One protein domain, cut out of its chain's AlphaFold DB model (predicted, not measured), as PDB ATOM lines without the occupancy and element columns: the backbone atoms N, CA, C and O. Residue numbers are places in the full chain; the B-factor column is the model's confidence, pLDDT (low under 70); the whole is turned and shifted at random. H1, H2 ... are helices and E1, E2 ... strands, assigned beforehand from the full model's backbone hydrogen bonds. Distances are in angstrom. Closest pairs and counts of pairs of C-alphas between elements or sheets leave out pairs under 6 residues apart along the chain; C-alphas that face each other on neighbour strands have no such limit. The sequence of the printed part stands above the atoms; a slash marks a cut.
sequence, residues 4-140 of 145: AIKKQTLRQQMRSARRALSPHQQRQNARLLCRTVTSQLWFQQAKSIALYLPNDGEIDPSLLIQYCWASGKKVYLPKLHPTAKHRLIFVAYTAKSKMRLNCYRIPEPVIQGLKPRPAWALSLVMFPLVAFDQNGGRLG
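AT A GLANCE: This is residues 4 to 140 of the 145 residues of the protein "5-formyltetrahydrofolate cyclo-ligase" of Nitrincola nitratireducens (UniProt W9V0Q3). A small three-stranded sheet, E1 E2 E3, has H4 over one strand, and H2 packs on H4 farther out, with H1 beyond it after a tight turn. A two-stranded hairpin, E4 and E5, packs on E2 and E3 through E5, while a long closing stretch runs beside E1 and then folds back on itself within residues 131 to 139. The 137 printed residues hold four named helices and five named strands, in the order H1 H2 H3 E1 H4 E2 E3 E4 E5; the larger sheet is mixed, and the smaller, E4 E5, antiparallel. The class is mixed, helices and strands, with under half of the residues, 68, in named elements. The whole is compact, with a radius of gyration of the C-alphas of 15.8 A and spans of 44 by 38 by 29 A.

HOW THE PARTS SIT: Start at inner strand E2, residues 74 to 80, and look to edge strand E1, residues 48 to 50: they are parallel, with N 49 and O 74 at 2.9 A. On its other side is edge strand E3, residues 88 to 93, antiparallel to E2 in a hairpin, with N 79 and O 89 at 2.8 A. Now find H4, residues 62 to 70, on the sheet at a height of 9.7 A, over E2 and along the strands at 9 degrees on the local plane; its C-alpha 68 is 6.8 A from C-alpha 75, their closest pair. E1, H4 and E2 form a strand-helix-strand unit, two parallel neighbour strands with a helix between, whose crossover is right-handed. H2, residues 23 to 38, touches H4, closest at C-alphas 34 and 64, 5.2 A, at a steep tilt of 36 degrees, only just past shallow, the same way. H3, residues 41 to 45, is close to H2 but not clearly touching, closest at C-alphas 37 and 43, 6.6 A. H1, residues 4 to 19, is apart from H2. In the hairpin of E4, residues 99 to 101, and E5, residues 107 to 109, N 108 and O 100 are 2.8 A apart; C-alphas 93 and 109, the closest of E3 and E5, are 6.6 A apart. In each helix every O i to N i+4 pair is within hydrogen-bond range.

IN THESE COORDINATES: Find C-alpha 4 at (28.219, -61.491, 19.173); from there H1 runs 22.7 A. H2 measures 22.6 A, H4 12.3 A, E2 19.4 A and E3 14.9 A. E5 ends at C-alpha 109, (27.716, -35.102, 40.570).

THE WHOLE: C-alphas 6 and 113, the two farthest apart, are 44.9 A apart. The printed part has no cut; the link from E1 to H4 is long, with 11 residues. Residues 112 to 113 have pLDDT under 70.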
ATOM      1  N   ALA A   4      28.616 -62.875  18.923       71.56
ATOM      2  CA  ALA A   4      28.219 -61.491  19.173       71.56
ATOM      3  C   ALA A   4      26.700 -61.282  19.036       71.56
ATOM      4  O   ALA A   4      26.098 -60.616  19.879       71.56
ATOM      5  N   ILE A   5      26.076 -61.911  18.032       70.94
ATOM      6  CA  ILE A   5      24.624 -61.853  17.804       70.94
ATOM      7  C   ILE A   5      23.894 -62.512  18.979       70.94
ATOM      8  O   ILE A   5      22.983 -61.918  19.549       70.94
ATOM      9  N   LYS A   6      24.377 -63.675  19.442       83.31
ATOM     10  CA  LYS A   6      23.816 -64.369  20.616       83.31
ATOM     11  C   LYS A   6      23.869 -63.510  21.886       83.31
ATOM     12  O   LYS A   6      22.881 -63.422  22.611       83.31
ATOM     13  N   LYS A   7      24.994 -62.826  22.141       84.88
ATOM     14  CA  LYS A   7      25.125 -61.904  23.287       84.88
ATOM     15  C   LYS A   7      24.174 -60.712  23.176       84.88
ATOM     16  O   LYS A   7      23.630 -60.288  24.189       84.88
ATOM     17  N   GLN A   8      23.961 -60.174  21.977       87.56
ATOM     18  CA  GLN A   8      23.058 -59.043  21.778       87.56
ATOM     19  C   GLN A   8      21.591 -59.417  22.015       87.56
ATOM     20  O   GLN A   8      20.895 -58.693  22.727       87.56
ATOM     21  N   THR A   9      21.145 -60.562  21.494       89.06
ATOM     22  CA  THR A   9      19.797 -61.085  21.754       89.06
ATOM     23  C   THR A   9      19.581 -61.318  23.248       89.06
ATOM     24  O   THR A   9      18.582 -60.867  23.803       89.06
ATOM     25  N   LEU A  10      20.562 -61.919  23.929       89.94
ATOM     26  CA  LEU A  10      20.494 -62.133  25.375       89.94
ATOM     27  C   LEU A  10      20.394 -60.808  26.150       89.94
ATOM     28  O   LEU A  10      19.595 -60.699  27.078       89.94
ATOM     29  N   ARG A  11      21.135 -59.761  25.749       91.19
ATOM     30  CA  ARG A  11      21.005 -58.426  26.365       91.19
ATOM     31  C   ARG A  11      19.590 -57.876  26.232       91.19
ATOM     32  O   ARG A  11      19.061 -57.330  27.195       91.19
ATOM     33  N   GLN A  12      18.995 -57.983  25.047       90.19
ATOM     34  CA  GLN A  12      17.643 -57.481  24.794       90.19
ATOM     35  C   GLN A  12      16.608 -58.229  25.636       90.19
ATOM     36  O   GLN A  12      15.794 -57.586  26.295       90.19
ATOM     37  N   GLN A  13      16.692 -59.561  25.680       93.00
ATOM     38  CA  GLN A  13      15.803 -60.402  26.484       93.00
ATOM     39  C   GLN A  13      15.871 -60.036  27.971       93.00
ATOM     40  O   GLN A  13      14.842 -59.763  28.587       93.00
ATOM     41  N   MET A  14      17.078 -59.944  28.533       92.69
ATOM     42  CA  MET A  14      17.268 -59.654  29.959       92.69
ATOM     43  C   MET A  14      16.821 -58.237  30.329       92.69
ATOM     44  O   MET A  14      16.182 -58.034  31.361       92.69
ATOM     45  N   ARG A  15      17.070 -57.249  29.459       91.56
ATOM     46  CA  ARG A  15      16.554 -55.884  29.648       91.56
ATOM     47  C   ARG A  15      15.029 -55.844  29.586       91.56
ATOM     48  O   ARG A  15      14.417 -55.166  30.405       91.56
ATOM     49  N   SER A  16      14.417 -56.574  28.653       91.75
ATOM     50  CA  SER A  16      12.958 -56.659  28.541       91.75
ATOM     51  C   SER A  16      12.341 -57.271  29.797       91.75
ATOM     52  O   SER A  16      11.421 -56.690  30.365       91.75
ATOM     53  N   ALA A  17      12.891 -58.391  30.278       92.25
ATOM     54  CA  ALA A  17      12.442 -59.033  31.511       92.25
ATOM     55  C   ALA A  17      12.561 -58.090  32.719       92.25
ATOM     56  O   ALA A  17      11.631 -57.969  33.513       92.25
ATOM     57  N   ARG A  18      13.675 -57.355  32.822       92.75
ATOM     58  CA  ARG A  18      13.889 -56.369  33.887       92.75
ATOM     59  C   ARG A  18      12.880 -55.219  33.841       92.75
ATOM     60  O   ARG A  18      12.327 -54.859  34.874       92.75
ATOM     61  N   ARG A  19      12.607 -54.657  32.659       90.12
ATOM     62  CA  ARG A  19      11.613 -53.580  32.495       90.12
ATOM     63  C   ARG A  19      10.179 -54.036  32.745       90.12
ATOM     64  O   ARG A  19       9.350 -53.204  33.092       90.12
ATOM     65  N   ALA A  20       9.894 -55.324  32.574       93.56
ATOM     66  CA  ALA A  20       8.579 -55.892  32.848       93.56
ATOM     67  C   ALA A  20       8.267 -55.996  34.355       93.56
ATOM     68  O   ALA A  20       7.122 -56.252  34.721       93.56
ATOM     69  N   LEU A  21       9.253 -55.782  35.240       94.12
ATOM     70  CA  LEU A  21       9.013 -55.743  36.681       94.12
ATOM     71  C   LEU A  21       8.124 -54.556  37.052       94.12
ATOM     72  O   LEU A  21       8.448 -53.400  36.765       94.12
ATOM     73  N   SER A  22       7.052 -54.840  37.787       95.38
ATOM     74  CA  SER A  22       6.172 -53.809  38.328       95.38
ATOM     75  C   SER A  22       6.918 -52.882  39.302       95.38
ATOM     76  O   SER A  22       7.862 -53.311  39.980       95.38
ATOM     77  N   PRO A  23       6.453 -51.632  39.486       93.19
ATOM     78  CA  PRO A  23       7.021 -50.729  40.488       93.19
ATOM     79  C   PRO A  23       7.032 -51.324  41.904       93.19
ATOM     80  O   PRO A  23       7.925 -51.038  42.700       93.19
ATOM     81  N   HIS A  24       6.051 -52.170  42.236       95.88
ATOM     82  CA  HIS A  24       6.005 -52.864  43.521       95.88
ATOM     83  C   HIS A  24       7.147 -53.879  43.668       95.88
ATOM     84  O   HIS A  24       7.872 -53.828  44.663       95.88
ATOM     85  N   GLN A  25       7.359 -54.735  42.663       96.19
ATOM     86  CA  GLN A  25       8.464 -55.700  42.648       96.19
ATOM     87  C   GLN A  25       9.821 -54.996  42.708       96.19
ATOM     88  O   GLN A  25      10.677 -55.390  43.495       96.19
ATOM     89  N   GLN A  26      10.008 -53.910  41.952       94.75
ATOM     90  CA  GLN A  26      11.250 -53.131  41.997       94.75
ATOM     91  C   GLN A  26      11.529 -52.585  43.406       94.75
ATOM     92  O   GLN A  26      12.637 -52.740  43.917       94.75
ATOM     93  N   ARG A  27      10.514 -52.027  44.085       94.81
ATOM     94  CA  ARG A  27      10.647 -51.545  45.473       94.81
ATOM     95  C   ARG A  27      10.942 -52.669  46.464       94.81
ATOM     96  O   ARG A  27      11.757 -52.480  47.367       94.81
ATOM     97  N   GLN A  28      10.282 -53.819  46.333       97.12
ATOM     98  CA  GLN A  28      10.554 -54.981  47.184       97.12
ATOM     99  C   GLN A  28      11.988 -55.481  46.993       97.12
ATOM    100  O   GLN A  28      12.705 -55.657  47.979       97.12
ATOM    101  N   ASN A  29      12.434 -55.604  45.743       95.75
ATOM    102  CA  ASN A  29      13.791 -56.020  45.407       95.75
ATOM    103  C   ASN A  29      14.832 -55.025  45.935       95.75
ATOM    104  O   ASN A  29      15.807 -55.449  46.546       95.75
ATOM    105  N   ALA A  30      14.612 -53.714  45.792       95.88
ATOM    106  CA  ALA A  30      15.508 -52.685  46.327       95.88
ATOM    107  C   ALA A  30      15.654 -52.765  47.860       95.88
ATOM    108  O   ALA A  30      16.758 -52.654  48.397       95.88
ATOM    109  N   ARG A  31      14.552 -53.016  48.586       97.69
ATOM    110  CA  ARG A  31      14.590 -53.231  50.044       97.69
ATOM    111  C   ARG A  31      15.344 -54.504  50.410       97.69
ATOM    112  O   ARG A  31      16.136 -54.480  51.352       97.69
ATOM    113  N   LEU A  32      15.104 -55.596  49.681       97.62
ATOM    114  CA  LEU A  32      15.799 -56.861  49.896       97.62
ATOM    115  C   LEU A  32      17.300 -56.704  49.648       97.62
ATOM    116  O   LEU A  32      18.080 -57.052  50.524       97.62
ATOM    117  N   LEU A  33      17.696 -56.076  48.536       96.19
ATOM    118  CA  LEU A  33      19.090 -55.744  48.236       96.19
ATOM    119  C   LEU A  33      19.738 -54.986  49.396       96.19
ATOM    120  O   LEU A  33      20.799 -55.383  49.869       96.19
ATOM    121  N   CYS A  34      19.091 -53.922  49.879       97.69
ATOM    122  CA  CYS A  34      19.622 -53.136  50.986       97.69
ATOM    123  C   CYS A  34      19.830 -54.001  52.240       97.69
ATOM    124  O   CYS A  34      20.902 -53.952  52.840       97.69
ATOM    125  N   ARG A  35      18.850 -54.832  52.620       98.00
ATOM    126  CA  ARG A  35      18.960 -55.736  53.780       98.00
ATOM    127  C   ARG A  35      20.075 -56.766  53.599       98.00
ATOM    128  O   ARG A  35      20.927 -56.896  54.470       98.00
ATOM    129  N   THR A  36      20.097 -57.450  52.458       97.81
ATOM    130  CA  THR A  36      21.074 -58.499  52.152       97.81
ATOM    131  C   THR A  36      22.496 -57.964  52.128       97.81
ATOM    132  O   THR A  36      23.393 -58.644  52.605       97.81
ATOM    133  N   VAL A  37      22.718 -56.766  51.580       97.50
ATOM    134  CA  VAL A  37      24.047 -56.148  51.510       97.50
ATOM    135  C   VAL A  37      24.495 -55.647  52.880       97.50
ATOM    136  O   VAL A  37      25.630 -55.885  53.281       97.50
ATOM    137  N   THR A  38      23.613 -54.972  53.618       97.69
ATOM    138  CA  THR A  38      23.970 -54.373  54.917       97.69
ATOM    139  C   THR A  38      24.249 -55.412  56.005       97.69
ATOM    140  O   THR A  38      24.988 -55.122  56.949       97.69
ATOM    141  N   SER A  39      23.749 -56.641  55.850       97.75
ATOM    142  CA  SER A  39      24.055 -57.758  56.748       97.75
ATOM    143  C   SER A  39      25.439 -58.384  56.526       97.75
ATOM    144  O   SER A  39      25.838 -59.242  57.308       97.75
ATOM    145  N   GLN A  40      26.170 -58.014  55.471       98.25
ATOM    146  CA  GLN A  40      27.448 -58.647  55.137       98.25
ATOM    147  C   GLN A  40      28.626 -57.985  55.848       98.25
ATOM    148  O   GLN A  40      28.763 -56.759  55.836       98.25
ATOM    149  N   LEU A  41      29.558 -58.794  56.361       97.31
ATOM    150  CA  LEU A  41      30.754 -58.292  57.046       97.31
ATOM    151  C   LEU A  41      31.627 -57.415  56.131       97.31
ATOM    152  O   LEU A  41      32.064 -56.337  56.538       97.31
ATOM    153  N   TRP A  42      31.814 -57.821  54.868       96.88
ATOM    154  CA  TRP A  42      32.583 -57.045  53.887       96.88
ATOM    155  C   TRP A  42      31.977 -55.657  53.640       96.88
ATOM    156  O   TRP A  42      32.702 -54.686  53.419       96.88
ATOM    157  N   PHE A  43      30.651 -55.524  53.729       97.94
ATOM    158  CA  PHE A  43      29.980 -54.235  53.590       97.94
ATOM    159  C   PHE A  43      30.127 -53.391  54.856       97.94
ATOM    160  O   PHE A  43      30.400 -52.186  54.789       97.94
ATOM    161  N   GLN A  44      29.967 -54.013  56.025       97.06
ATOM    162  CA  GLN A  44      30.108 -53.347  57.320       97.06
ATOM    163  C   GLN A  44      31.509 -52.741  57.484       97.06
ATOM    164  O   GLN A  44      31.620 -51.579  57.880       97.06
ATOM    165  N   GLN A  45      32.554 -53.456  57.059       97.06
ATOM    166  CA  GLN A  45      33.949 -52.998  57.099       97.06
ATOM    167  C   GLN A  45      34.293 -51.944  56.027       97.06
ATOM    168  O   GLN A  45      35.213 -51.143  56.216       97.06
ATOM    169  N   ALA A  46      33.560 -51.893  54.911       97.69
ATOM    170  CA  ALA A  46      33.834 -50.953  53.828       97.69
ATOM    171  C   ALA A  46      33.577 -49.490  54.244       97.69
ATOM    172  O   ALA A  46      32.477 -49.119  54.665       97.69
ATOM    173  N   LYS A  47      34.591 -48.628  54.084       96.81
ATOM    174  CA  LYS A  47      34.513 -47.187  54.420       96.81
ATOM    175  C   LYS A  47      34.239 -46.297  53.210       96.81
ATOM    176  O   LYS A  47      33.683 -45.208  53.351       96.81
ATOM    177  N   SER A  48      34.662 -46.739  52.028       96.81
ATOM    178  CA  SER A  48      34.498 -46.019  50.764       96.81
ATOM    179  C   SER A  48      33.880 -46.942  49.728       96.81
ATOM    180  O   SER A  48      34.458 -47.974  49.397       96.81
ATOM    181  N   ILE A  49      32.682 -46.591  49.273       97.81
ATOM    182  CA  ILE A  49      31.829 -47.472  48.484       97.81
ATOM    183  C   ILE A  49      31.414 -46.736  47.220       97.81
ATOM    184  O   ILE A  49      30.833 -45.654  47.291       97.81
ATOM    185  N   ALA A  50      31.706 -47.323  46.066       96.94
ATOM    186  CA  ALA A  50      31.127 -46.880  44.811       96.94
ATOM    187  C   ALA A  50      29.782 -47.561  44.566       96.94
ATOM    188  O   ALA A  50      29.672 -48.783  44.658       96.94
ATOM    189  N   LEU A  51      28.783 -46.747  44.243       96.00
ATOM    190  CA  LEU A  51      27.430 -47.133  43.856       96.00
ATOM    191  C   LEU A  51      27.091 -46.449  42.528       96.00
ATOM    192  O   LEU A  51      27.860 -45.635  42.026       96.00
ATOM    193  N   TYR A  52      25.937 -46.764  41.958       93.00
ATOM    194  CA  TYR A  52      25.442 -46.167  40.720       93.00
ATOM    195  C   TYR A  52      24.085 -45.502  40.956       93.00
ATOM    196  O   TYR A  52      23.442 -45.730  41.978       93.00
ATOM    197  N   LEU A  53      23.660 -44.672  40.008       90.38
ATOM    198  CA  LEU A  53      22.275 -44.216  39.927       90.38
ATOM    199  C   LEU A  53      21.532 -45.146  38.965       90.38
ATOM    200  O   LEU A  53      22.086 -45.448  37.904       90.38
ATOM    201  N   PRO A  54      20.333 -45.629  39.327       88.12
ATOM    202  CA  PRO A  54      19.654 -46.651  38.548       88.12
ATOM    203  C   PRO A  54      19.213 -46.097  37.195       88.12
ATOM    204  O   PRO A  54      18.725 -44.970  37.097       88.12
ATOM    205  N   ASN A  55      19.350 -46.910  36.153       83.62
ATOM    206  CA  ASN A  55      18.868 -46.595  34.814       83.62
ATOM    207  C   ASN A  55      18.196 -47.819  34.174       83.62
ATOM    208  O   ASN A  55      18.496 -48.955  34.524       83.62
ATOM    209  N   ASP A  56      17.299 -47.618  33.203       80.12
ATOM    210  CA  ASP A  56      16.763 -48.699  32.353       80.12
ATOM    211  C   ASP A  56      16.226 -49.924  33.140       80.12
ATOM    212  O   ASP A  56      16.502 -51.085  32.807       80.12
ATOM    213  N   GLY A  57      15.488 -49.651  34.225       82.00
ATOM    214  CA  GLY A  57      14.880 -50.654  35.107       82.00
ATOM    215  C   GLY A  57      15.857 -51.382  36.039       82.00
ATOM    216  O   GLY A  57      15.493 -52.402  36.616       82.00
ATOM    217  N   GLU A  58      17.103 -50.920  36.157       90.06
ATOM    218  CA  GLU A  58      18.054 -51.435  37.146       90.06
ATOM    219  C   GLU A  58      17.495 -51.367  38.569       90.06
ATOM    220  O   GLU A  58      16.665 -50.519  38.899       90.06
ATOM    221  N   ILE A  59      17.969 -52.279  39.419       92.44
ATOM    222  CA  ILE A  59      17.604 -52.267  40.830       92.44
ATOM    223  C   ILE A  59      18.083 -50.961  41.462       92.44
ATOM    224  O   ILE A  59      19.245 -50.594  41.326       92.44
ATOM    225  N   ASP A  60      17.180 -50.250  42.131       93.44
ATOM    226  CA  ASP A  60      17.467 -48.939  42.704       93.44
ATOM    227  C   ASP A  60      18.276 -49.068  44.012       93.44
ATOM    228  O   ASP A  60      17.742 -49.551  45.017       93.44
ATOM    229  N   PRO A  61      19.552 -48.629  44.050       95.44
ATOM    230  CA  PRO A  61      20.367 -48.680  45.255       95.44
ATOM    231  C   PRO A  61      20.141 -47.480  46.190       95.44
ATOM    232  O   PRO A  61      20.886 -47.332  47.156       95.44
ATOM    233  N   SER A  62      19.149 -46.611  45.960       95.31
ATOM    234  CA  SER A  62      18.945 -45.379  46.742       95.31
ATOM    235  C   SER A  62      18.810 -45.623  48.246       95.31
ATOM    236  O   SER A  62      19.381 -44.877  49.040       95.31
ATOM    237  N   LEU A  63      18.141 -46.707  48.658       97.00
ATOM    238  CA  LEU A  63      18.064 -47.096  50.075       97.00
ATOM    239  C   LEU A  63      19.443 -47.443  50.652       97.00
ATOM    240  O   LEU A  63      19.765 -47.068  51.777       97.00
ATOM    241  N   LEU A  64      20.287 -48.110  49.864       97.75
ATOM    242  CA  LEU A  64      21.650 -48.449  50.259       97.75
ATOM    243  C   LEU A  64      22.544 -47.203  50.323       97.75
ATOM    244  O   LEU A  64      23.368 -47.090  51.230       97.75
ATOM    245  N   ILE A  65      22.359 -46.245  49.406       97.56
ATOM    246  CA  ILE A  65      23.032 -44.937  49.440       97.56
ATOM    247  C   ILE A  65      22.675 -44.194  50.733       97.56
ATOM    248  O   ILE A  65      23.570 -43.741  51.448       97.56
ATOM    249  N   GLN A  66      21.383 -44.115  51.065       97.50
ATOM    250  CA  GLN A  66      20.906 -43.480  52.296       97.50
ATOM    251  C   GLN A  66      21.483 -44.161  53.542       97.50
ATOM    252  O   GLN A  66      21.979 -43.476  54.436       97.50
ATOM    253  N   TYR A  67      21.499 -45.498  53.572       97.75
ATOM    254  CA  TYR A  67      22.120 -46.260  54.656       97.75
ATOM    255  C   TYR A  67      23.611 -45.932  54.803       97.75
ATOM    256  O   TYR A  67      24.096 -45.707  55.913       97.75
ATOM    257  N   CYS A  68      24.348 -45.875  53.687       97.88
ATOM    258  CA  CYS A  68      25.766 -45.526  53.695       97.88
ATOM    259  C   CYS A  68      25.995 -44.146  54.313       97.88
ATOM    260  O   CYS A  68      26.847 -44.013  55.190       97.88
ATOM    261  N   TRP A  69      25.220 -43.141  53.897       96.88
ATOM    262  CA  TRP A  69      25.310 -41.794  54.458       96.88
ATOM    263  C   TRP A  69      24.984 -41.761  55.950       96.88
ATOM    264  O   TRP A  69      25.751 -41.179  56.714       96.88
ATOM    265  N   ALA A  70      23.909 -42.428  56.376       97.12
ATOM    266  CA  ALA A  70      23.522 -42.507  57.785       97.12
ATOM    267  C   ALA A  70      24.588 -43.203  58.650       97.12
ATOM    268  O   ALA A  70      24.784 -42.844  59.805       97.12
ATOM    269  N   SER A  71      25.325 -44.155  58.073       96.31
ATOM    270  CA  SER A  71      26.408 -44.891  58.739       96.31
ATOM    271  C   SER A  71      27.786 -44.222  58.603       96.31
ATOM    272  O   SER A  71      28.807 -44.857  58.869       96.31
ATOM    273  N   GLY A  72      27.857 -42.976  58.119       96.19
ATOM    274  CA  GLY A  72      29.116 -42.238  57.947       96.19
ATOM    275  C   GLY A  72      30.055 -42.804  56.870       96.19
ATOM    276  O   GLY A  72      31.231 -42.432  56.807       96.19
ATOM    277  N   LYS A  73      29.567 -43.699  56.003       97.38
ATOM    278  CA  LYS A  73      30.334 -44.270  54.888       97.38
ATOM    279  C   LYS A  73      30.406 -43.264  53.738       97.38
ATOM    280  O   LYS A  73      29.456 -42.535  53.451       97.38
ATOM    281  N   LYS A  74      31.540 -43.241  53.034       96.31
ATOM    282  CA  LYS A  74      31.747 -42.355  51.879       96.31
ATOM    283  C   LYS A  74      31.215 -43.019  50.614       96.31
ATOM    284  O   LYS A  74      31.762 -44.037  50.191       96.31
ATOM    285  N   VAL A  75      30.192 -42.424  50.008       96.81
ATOM    286  CA  VAL A  75      29.612 -42.887  48.740       96.81
ATOM    287  C   VAL A  75      30.277 -42.175  47.568       96.81
ATOM    288  O   VAL A  75      30.534 -40.971  47.625       96.81
ATOM    289  N   TYR A  76      30.535 -42.921  46.499       95.88
ATOM    290  CA  TYR A  76      31.047 -42.396  45.241       95.88
ATOM    291  C   TYR A  76      30.191 -42.875  44.070       95.88
ATOM    292  O   TYR A  76      29.705 -44.002  44.083       95.88
ATOM    293  N   LEU A  77      30.045 -42.037  43.046       94.00
ATOM    294  CA  LEU A  77      29.385 -42.392  41.790       94.00
ATOM    295  C   LEU A  77      30.414 -42.499  40.656       94.00
ATOM    296  O   LEU A  77      31.352 -41.690  40.621       94.00
ATOM    297  N   PRO A  78      30.266 -43.466  39.731       91.38
ATOM    298  CA  PRO A  78      31.100 -43.554  38.547       91.38
ATOM    299  C   PRO A  78      30.813 -42.371  37.622       91.38
ATOM    300  O   PRO A  78      29.669 -41.978  37.407       91.38
ATOM    301  N   LYS A  79      31.878 -41.825  37.051       87.69
ATOM    302  CA  LYS A  79      31.860 -40.762  36.056       87.69
ATOM    303  C   LYS A  79      32.871 -41.115  34.975       87.69
ATOM    304  O   LYS A  79      33.963 -41.597  35.287       87.69
ATOM    305  N   LEU A  80      32.532 -40.868  33.714       82.88
ATOM    306  CA  LEU A  80      33.480 -41.055  32.617       82.88
ATOM    307  C   LEU A  80      34.668 -40.102  32.779       82.88
ATOM    308  O   LEU A  80      34.503 -38.918  33.091       82.88
ATOM    309  N   HIS A  81      35.878 -40.619  32.577       83.25
ATOM    310  CA  HIS A  81      37.078 -39.799  32.581       83.25
ATOM    311  C   HIS A  81      36.991 -38.793  31.420       83.25
ATOM    312  O   HIS A  81      36.761 -39.217  30.286       83.25
ATOM    313  N   PRO A  82      37.212 -37.484  31.651       76.69
ATOM    314  CA  PRO A  82      36.988 -36.454  30.632       76.69
ATOM    315  C   PRO A  82      37.753 -36.679  29.322       76.69
ATOM    316  O   PRO A  82      37.250 -36.371  28.249       76.69
ATOM    317  N   THR A  83      38.970 -37.218  29.418       79.94
ATOM    318  CA  THR A  83      39.889 -37.377  28.278       79.94
ATOM    319  C   THR A  83      40.282 -38.822  27.974       79.94
ATOM    320  O   THR A  83      40.782 -39.104  26.890       79.94
ATOM    321  N   ALA A  84      40.066 -39.757  28.904       80.81
ATOM    322  CA  ALA A  84      40.537 -41.129  28.758       80.81
ATOM    323  C   ALA A  84      39.333 -42.012  28.449       80.81
ATOM    324  O   ALA A  84      38.533 -42.322  29.334       80.81
ATOM    325  N   LYS A  85      39.195 -42.386  27.175       76.25
ATOM    326  CA  LYS A  85      38.078 -43.210  26.707       76.25
ATOM    327  C   LYS A  85      37.979 -44.492  27.540       76.25
ATOM    328  O   LYS A  85      38.997 -45.107  27.857       76.25
ATOM    329  N   HIS A  86      36.752 -44.872  27.894       74.88
ATOM    330  CA  HIS A  86      36.425 -46.089  28.651       74.88
ATOM    331  C   HIS A  86      37.045 -46.191  30.054       74.88
ATOM    332  O   HIS A  86      37.082 -47.275  30.638       74.88
ATOM    333  N   ARG A  87      37.543 -45.087  30.627       83.69
ATOM    334  CA  ARG A  87      38.001 -45.063  32.021       83.69
ATOM    335  C   ARG A  87      36.962 -44.404  32.911       83.69
ATOM    336  O   ARG A  87      36.422 -43.355  32.577       83.69
ATOM    337  N   LEU A  88      36.735 -45.006  34.073       88.06
ATOM    338  CA  LEU A  88      35.881 -44.450  35.113       88.06
ATOM    339  C   LEU A  88      36.723 -43.801  36.207       88.06
ATOM    340  O   LEU A  88      37.727 -44.356  36.659       88.06
ATOM    341  N   ILE A  89      36.263 -42.640  36.653       91.69
ATOM    342  CA  ILE A  89      36.664 -42.010  37.907       91.69
ATOM    343  C   ILE A  89      35.468 -41.996  38.850       91.69
ATOM    344  O   ILE A  89      34.320 -41.957  38.416       91.69
ATOM    345  N   PHE A  90      35.734 -42.014  40.148       93.56
ATOM    346  CA  PHE A  90      34.698 -42.065  41.170       93.56
ATOM    347  C   PHE A  90      34.643 -40.749  41.921       93.56
ATOM    348  O   PHE A  90      35.620 -40.331  42.544       93.56
ATOM    349  N   VAL A  91      33.497 -40.081  41.847       93.88
ATOM    350  CA  VAL A  91      33.290 -38.754  42.431       93.88
ATOM    351  C   VAL A  91      32.446 -38.889  43.686       93.88
ATOM    352  O   VAL A  91      31.460 -39.621  43.689       93.88
ATOM    353  N   ALA A  92      32.845 -38.200  44.755       94.81
ATOM    354  CA  ALA A  92      32.124 -38.235  46.020       94.81
ATOM    355  C   ALA A  92      30.675 -37.756  45.845       94.81
ATOM    356  O   ALA A  92      30.415 -36.751  45.179       94.81
ATOM    357  N   TYR A  93      29.745 -38.472  46.472       94.56
ATOM    358  CA  TYR A  93      28.318 -38.208  46.392       94.56
ATOM    359  C   TYR A  93      27.696 -38.145  47.787       94.56
ATOM    360  O   TYR A  93      27.871 -39.041  48.615       94.56
ATOM    361  N   THR A  94      26.985 -37.054  48.045       93.25
ATOM    362  CA  THR A  94      26.351 -36.721  49.324       93.25
ATOM    363  C   THR A  94      24.957 -36.159  49.068       93.25
ATOM    364  O   THR A  94      24.672 -35.691  47.967       93.25
ATOM    365  N   ALA A  95      24.121 -36.093  50.104       90.88
ATOM    366  CA  ALA A  95      22.810 -35.448  50.019       90.88
ATOM    367  C   ALA A  95      22.871 -33.956  49.611       90.88
ATOM    368  O   ALA A  95      21.878 -33.407  49.152       90.88
ATOM    369  N   LYS A  96      24.031 -33.296  49.763       90.88
ATOM    370  CA  LYS A  96      24.253 -31.887  49.385       90.88
ATOM    371  C   LYS A  96      24.927 -31.727  48.018       90.88
ATOM    372  O   LYS A  96      25.217 -30.605  47.604       90.88
ATOM    373  N   SER A  97      25.235 -32.826  47.330       91.06
ATOM    374  CA  SER A  97      25.934 -32.779  46.048       91.06
ATOM    375  C   SER A  97      25.067 -32.109  44.987       91.06
ATOM    376  O   SER A  97      23.939 -32.528  44.735       91.06
ATOM    377  N   LYS A  98      25.614 -31.092  44.312       90.25
ATOM    378  CA  LYS A  98      24.972 -30.531  43.117       90.25
ATOM    379  C   LYS A  98      25.103 -31.524  41.964       90.25
ATOM    380  O   LYS A  98      26.198 -32.027  41.707       90.25
ATOM    381  N   MET A  99      24.005 -31.765  41.258       90.69
ATOM    382  CA  MET A  99      23.948 -32.665  40.107       90.69
ATOM    383  C   MET A  99      23.847 -31.853  38.815       90.69
ATOM    384  O   MET A  99      23.217 -30.799  38.789       90.69
ATOM    385  N   ARG A 100      24.456 -32.346  37.736       88.62
ATOM    386  CA  ARG A 100      24.272 -31.812  36.380       88.62
ATOM    387  C   ARG A 100      24.090 -32.950  35.390       88.62
ATOM    388  O   ARG A 100      24.614 -34.038  35.607       88.62
ATOM    389  N   LEU A 101      23.416 -32.689  34.281       86.12
ATOM    390  CA  LEU A 101      23.382 -33.633  33.168       86.12
ATOM    391  C   LEU A 101      24.707 -33.575  32.392       86.12
ATOM    392  O   LEU A 101      25.251 -32.493  32.163       86.12
ATOM    393  N   ASN A 102      25.246 -34.732  32.009       79.31
ATOM    394  CA  ASN A 102      26.367 -34.814  31.069       79.31
ATOM    395  C   ASN A 102      25.880 -34.714  29.603       79.31
ATOM    396  O   ASN A 102      24.684 -34.564  29.343       79.31
ATOM    397  N   CYS A 103      26.794 -34.815  28.628       76.62
ATOM    398  CA  CYS A 103      26.458 -34.764  27.195       76.62
ATOM    399  C   CYS A 103      25.505 -35.883  26.731       76.62
ATOM    400  O   CYS A 103      24.881 -35.755  25.682       76.62
ATOM    401  N   TYR A 104      25.340 -36.937  27.532       73.31
ATOM    402  CA  TYR A 104      24.419 -38.050  27.301       73.31
ATOM    403  C   TYR A 104      23.114 -37.931  28.104       73.31
ATOM    404  O   TYR A 104      22.357 -38.894  28.184       73.31
ATOM    405  N   ARG A 105      22.840 -36.767  28.714       78.81
ATOM    406  CA  ARG A 105      21.680 -36.521  29.594       78.81
ATOM    407  C   ARG A 105      21.620 -37.441  30.820       78.81
ATOM    408  O   ARG A 105      20.547 -37.675  31.367       78.81
ATOM    409  N   ILE A 106      22.771 -37.925  31.282       79.31
ATOM    410  CA  ILE A 106      22.876 -38.721  32.509       79.31
ATOM    411  C   ILE A 106      23.208 -37.775  33.674       79.31
ATOM    412  O   ILE A 106      24.158 -36.993  33.553       79.31
ATOM    413  N   PRO A 107      22.455 -37.813  34.791       84.19
ATOM    414  CA  PRO A 107      22.793 -37.065  35.996       84.19
ATOM    415  C   PRO A 107      24.140 -37.505  36.576       84.19
ATOM    416  O   PRO A 107      24.347 -38.674  36.890       84.19
ATOM    417  N   GLU A 108      25.042 -36.552  36.776       85.44
ATOM    418  CA  GLU A 108      26.346 -36.764  37.396       85.44
ATOM    419  C   GLU A 108      26.609 -35.710  38.481       85.44
ATOM    420  O   GLU A 108      26.232 -34.542  38.316       85.44
ATOM    421  N   PRO A 109      27.307 -36.073  39.571       86.44
ATOM    422  CA  PRO A 109      27.716 -35.102  40.570       86.44
ATOM    423  C   PRO A 109      28.727 -34.119  39.972       86.44
ATOM    424  O   PRO A 109      29.678 -34.489  39.269       86.44
ATOM    425  N   VAL A 110      28.530 -32.839  40.280       84.69
ATOM    426  CA  VAL A 110      29.543 -31.810  40.058       84.69
ATOM    427  C   VAL A 110      30.685 -32.080  41.030       84.69
ATOM    428  O   VAL A 110      30.467 -32.255  42.227       84.69
ATOM    429  N   ILE A 111      31.914 -32.115  40.517       81.12
ATOM    430  CA  ILE A 111      33.101 -32.288  41.355       81.12
ATOM    431  C   ILE A 111      33.222 -31.046  42.243       81.12
ATOM    432  O   ILE A 111      33.422 -29.942  41.740       81.12
ATOM    433  N   GLN A 112      33.067 -31.226  43.553       67.69
ATOM    434  CA  GLN A 112      33.162 -30.159  44.549       67.69
ATOM    435  C   GLN A 112      34.051 -30.619  45.703       67.69
ATOM    436  O   GLN A 112      33.737 -31.593  46.386       67.69
ATOM    437  N   GLY A 113      35.168 -29.922  45.910       67.81
ATOM    438  CA  GLY A 113      36.103 -30.150  47.016       67.81
ATOM    439  C   GLY A 113      36.923 -31.442  46.910       67.81
ATOM    440  O   GLY A 113      38.142 -31.392  46.767       67.81
ATOM    441  N   LEU A 114      36.276 -32.610  46.993       71.69
ATOM    442  CA  LEU A 114      36.954 -33.907  47.029       71.69
ATOM    443  C   LEU A 114      37.471 -34.322  45.649       71.69
ATOM    444  O   LEU A 114      36.721 -34.379  44.671       71.69
ATOM    445  N   LYS A 115      38.758 -34.685  45.596       82.81
ATOM    446  CA  LYS A 115      39.384 -35.234  44.390       82.81
ATOM    447  C   LYS A 115      38.704 -36.555  43.993       82.81
ATOM    448  O   LYS A 115      38.469 -37.394  44.870       82.81
ATOM    449  N   PRO A 116      38.422 -36.767  42.693       89.88
ATOM    450  CA  PRO A 116      37.978 -38.060  42.197       89.88
ATOM    451  C   PRO A 116      38.964 -39.169  42.565       89.88
ATOM    452  O   PRO A 116      40.171 -38.938  42.657       89.88
ATOM    453  N   ARG A 117      38.448 -40.383  42.757       92.50
ATOM    454  CA  ARG A 117      39.241 -41.563  43.104       92.50
ATOM    455  C   ARG A 117      39.249 -42.589  41.972       92.50
ATOM    456  O   ARG A 117      38.236 -42.739  41.289       92.50
ATOM    457  N   PRO A 118      40.356 -43.316  41.771       92.00
ATOM    458  CA  PRO A 118      40.354 -44.521  40.950       92.00
ATOM    459  C   PRO A 118      39.672 -45.683  41.691       92.00
ATOM    460  O   PRO A 118      39.572 -45.668  42.918       92.00
ATOM    461  N   ALA A 119      39.245 -46.711  40.950       91.56
ATOM    462  CA  ALA A 119      38.555 -47.879  41.516       91.56
ATOM    463  C   ALA A 119      39.349 -48.563  42.644       91.56
ATOM    464  O   ALA A 119      38.778 -48.906  43.672       91.56
ATOM    465  N   TRP A 120      40.669 -48.711  42.474       92.62
ATOM    466  CA  TRP A 120      41.548 -49.378  43.444       92.62
ATOM    467  C   TRP A 120      41.655 -48.643  44.788       92.62
ATOM    468  O   TRP A 120      42.061 -49.235  45.780       92.62
ATOM    469  N   ALA A 121      41.285 -47.359  44.840       94.12
ATOM    470  CA  ALA A 121      41.300 -46.555  46.061       94.12
ATOM    471  C   ALA A 121      39.969 -46.615  46.841       94.12
ATOM    472  O   ALA A 121      39.768 -45.829  47.779       94.12
ATOM    473  N   LEU A 122      39.046 -47.486  46.422       95.62
ATOM    474  CA  LEU A 122      37.761 -47.737  47.066       95.62
ATOM    475  C   LEU A 122      37.764 -49.103  47.750       95.62
ATOM    476  O   LEU A 122      38.362 -50.055  47.264       95.62
ATOM    477  N   SER A 123      37.057 -49.199  48.873       96.69
ATOM    478  CA  SER A 123      36.919 -50.448  49.632       96.69
ATOM    479  C   SER A 123      35.959 -51.429  48.960       96.69
ATOM    480  O   SER A 123      36.085 -52.634  49.132       96.69
ATOM    481  N   LEU A 124      34.967 -50.904  48.240       96.56
ATOM    482  CA  LEU A 124      33.933 -51.687  47.581       96.56
ATOM    483  C   LEU A 124      33.425 -50.938  46.352       96.56
ATOM    484  O   LEU A 124      33.244 -49.718  46.387       96.56
ATOM    485  N   VAL A 125      33.147 -51.677  45.282       94.81
ATOM    486  CA  VAL A 125      32.572 -51.131  44.056       94.81
ATOM    487  C   VAL A 125      31.387 -51.988  43.635       94.81
ATOM    488  O   VAL A 125      31.538 -53.171  43.343       94.81
ATOM    489  N   MET A 126      30.206 -51.380  43.607       93.12
ATOM    490  CA  MET A 126      28.970 -52.000  43.148       93.12
ATOM    491  C   MET A 126      28.583 -51.412  41.797       93.12
ATOM    492  O   MET A 126      28.400 -50.202  41.665       93.12
ATOM    493  N   PHE A 127      28.443 -52.280  40.798       87.56
ATOM    494  CA  PHE A 127      28.090 -51.894  39.436       87.56
ATOM    495  C   PHE A 127      26.808 -52.582  38.974       87.56
ATOM    496  O   PHE A 127      26.566 -53.731  39.354       87.56
ATOM    497  N   PRO A 128      26.022 -51.924  38.109       86.56
ATOM    498  CA  PRO A 128      24.917 -52.580  37.443       86.56
ATOM    499  C   PRO A 128      25.435 -53.532  36.356       86.56
ATOM    500  O   PRO A 128      26.458 -53.289  35.710       86.56
ATOM    501  N   LEU A 129      24.699 -54.619  36.133       86.62
ATOM    502  CA  LEU A 129      24.925 -55.582  35.054       86.62
ATOM    503  C   LEU A 129      23.607 -55.845  34.315       86.62
ATOM    504  O   LEU A 129      22.522 -55.595  34.842       86.62
ATOM    505  N   VAL A 130      23.696 -56.356  33.083       87.56
ATOM    506  CA  VAL A 130      22.509 -56.812  32.337       87.56
ATOM    507  C   VAL A 130      22.108 -58.205  32.795       87.56
ATOM    508  O   VAL A 130      20.936 -58.451  33.052       87.56
ATOM    509  N   ALA A 131      23.084 -59.103  32.896       87.06
ATOM    510  CA  ALA A 131      22.902 -60.449  33.413       87.06
ATOM    511  C   ALA A 131      24.221 -60.983  33.968       87.06
ATOM    512  O   ALA A 131      25.305 -60.531  33.581       87.06
ATOM    513  N   PHE A 132      24.112 -61.962  34.852       90.31
ATOM    514  CA  PHE A 132      25.220 -62.764  35.333       90.31
ATOM    515  C   PHE A 132      24.744 -64.201  35.548       90.31
ATOM    516  O   PHE A 132      23.543 -64.434  35.689       90.31
ATOM    517  N   ASP A 133      25.670 -65.151  35.536       88.88
ATOM    518  CA  ASP A 133      25.390 -66.562  35.802       88.88
ATOM    519  C   ASP A 133      26.073 -67.048  37.091       88.88
ATOM    520  O   ASP A 133      26.828 -66.318  37.740       88.88
ATOM    521  N   GLN A 134      25.781 -68.292  37.478       88.69
ATOM    522  CA  GLN A 134      26.303 -68.914  38.700       88.69
ATOM    523  C   GLN A 134      27.822 -69.144  38.663       88.69
ATOM    524  O   GLN A 134      28.441 -69.266  39.715       88.69
ATOM    525  N   ASN A 135      28.431 -69.149  37.474       90.50
ATOM    526  CA  ASN A 135      29.871 -69.321  37.284       90.50
ATOM    527  C   ASN A 135      30.619 -67.975  37.266       90.50
ATOM    528  O   ASN A 135      31.809 -67.927  36.957       90.50
ATOM    529  N   GLY A 136      29.933 -66.862  37.555       83.12
ATOM    530  CA  GLY A 136      30.515 -65.521  37.507       83.12
ATOM    531  C   GLY A 136      30.653 -64.955  36.090       83.12
ATOM    532  O   GLY A 136      31.276 -63.904  35.899       83.12
ATOM    533  N   GLY A 137      30.056 -65.604  35.087       85.94
ATOM    534  CA  GLY A 137      29.893 -65.032  33.761       85.94
ATOM    535  C   GLY A 137      29.076 -63.747  33.850       85.94
ATOM    536  O   GLY A 137      28.066 -63.682  34.545       85.94
ATOM    537  N   ARG A 138      29.530 -62.690  33.166       88.62
ATOM    538  CA  ARG A 138      28.897 -61.365  33.197       88.62
ATOM    539  C   ARG A 138      28.561 -60.865  31.802       88.62
ATOM    540  O   ARG A 138      29.383 -60.914  30.885       88.62
ATOM    541  N   LEU A 139      27.371 -60.295  31.671       86.44
ATOM    542  CA  LEU A 139      26.917 -59.590  30.484       86.44
ATOM    543  C   LEU A 139      26.703 -58.120  30.841       86.44
ATOM    544  O   LEU A 139      25.745 -57.749  31.515       86.44
ATOM    545  N   GLY A 140      27.629 -57.276  30.392       83.31
ATOM    546  CA  GLY A 140      27.465 -55.825  30.420       83.31
ATOM    547  C   GLY A 140      26.724 -55.311  29.184       83.31
ATOM    548  O   GLY A 140      26.379 -56.072  28.273       83.31
TER     549      GLY A 140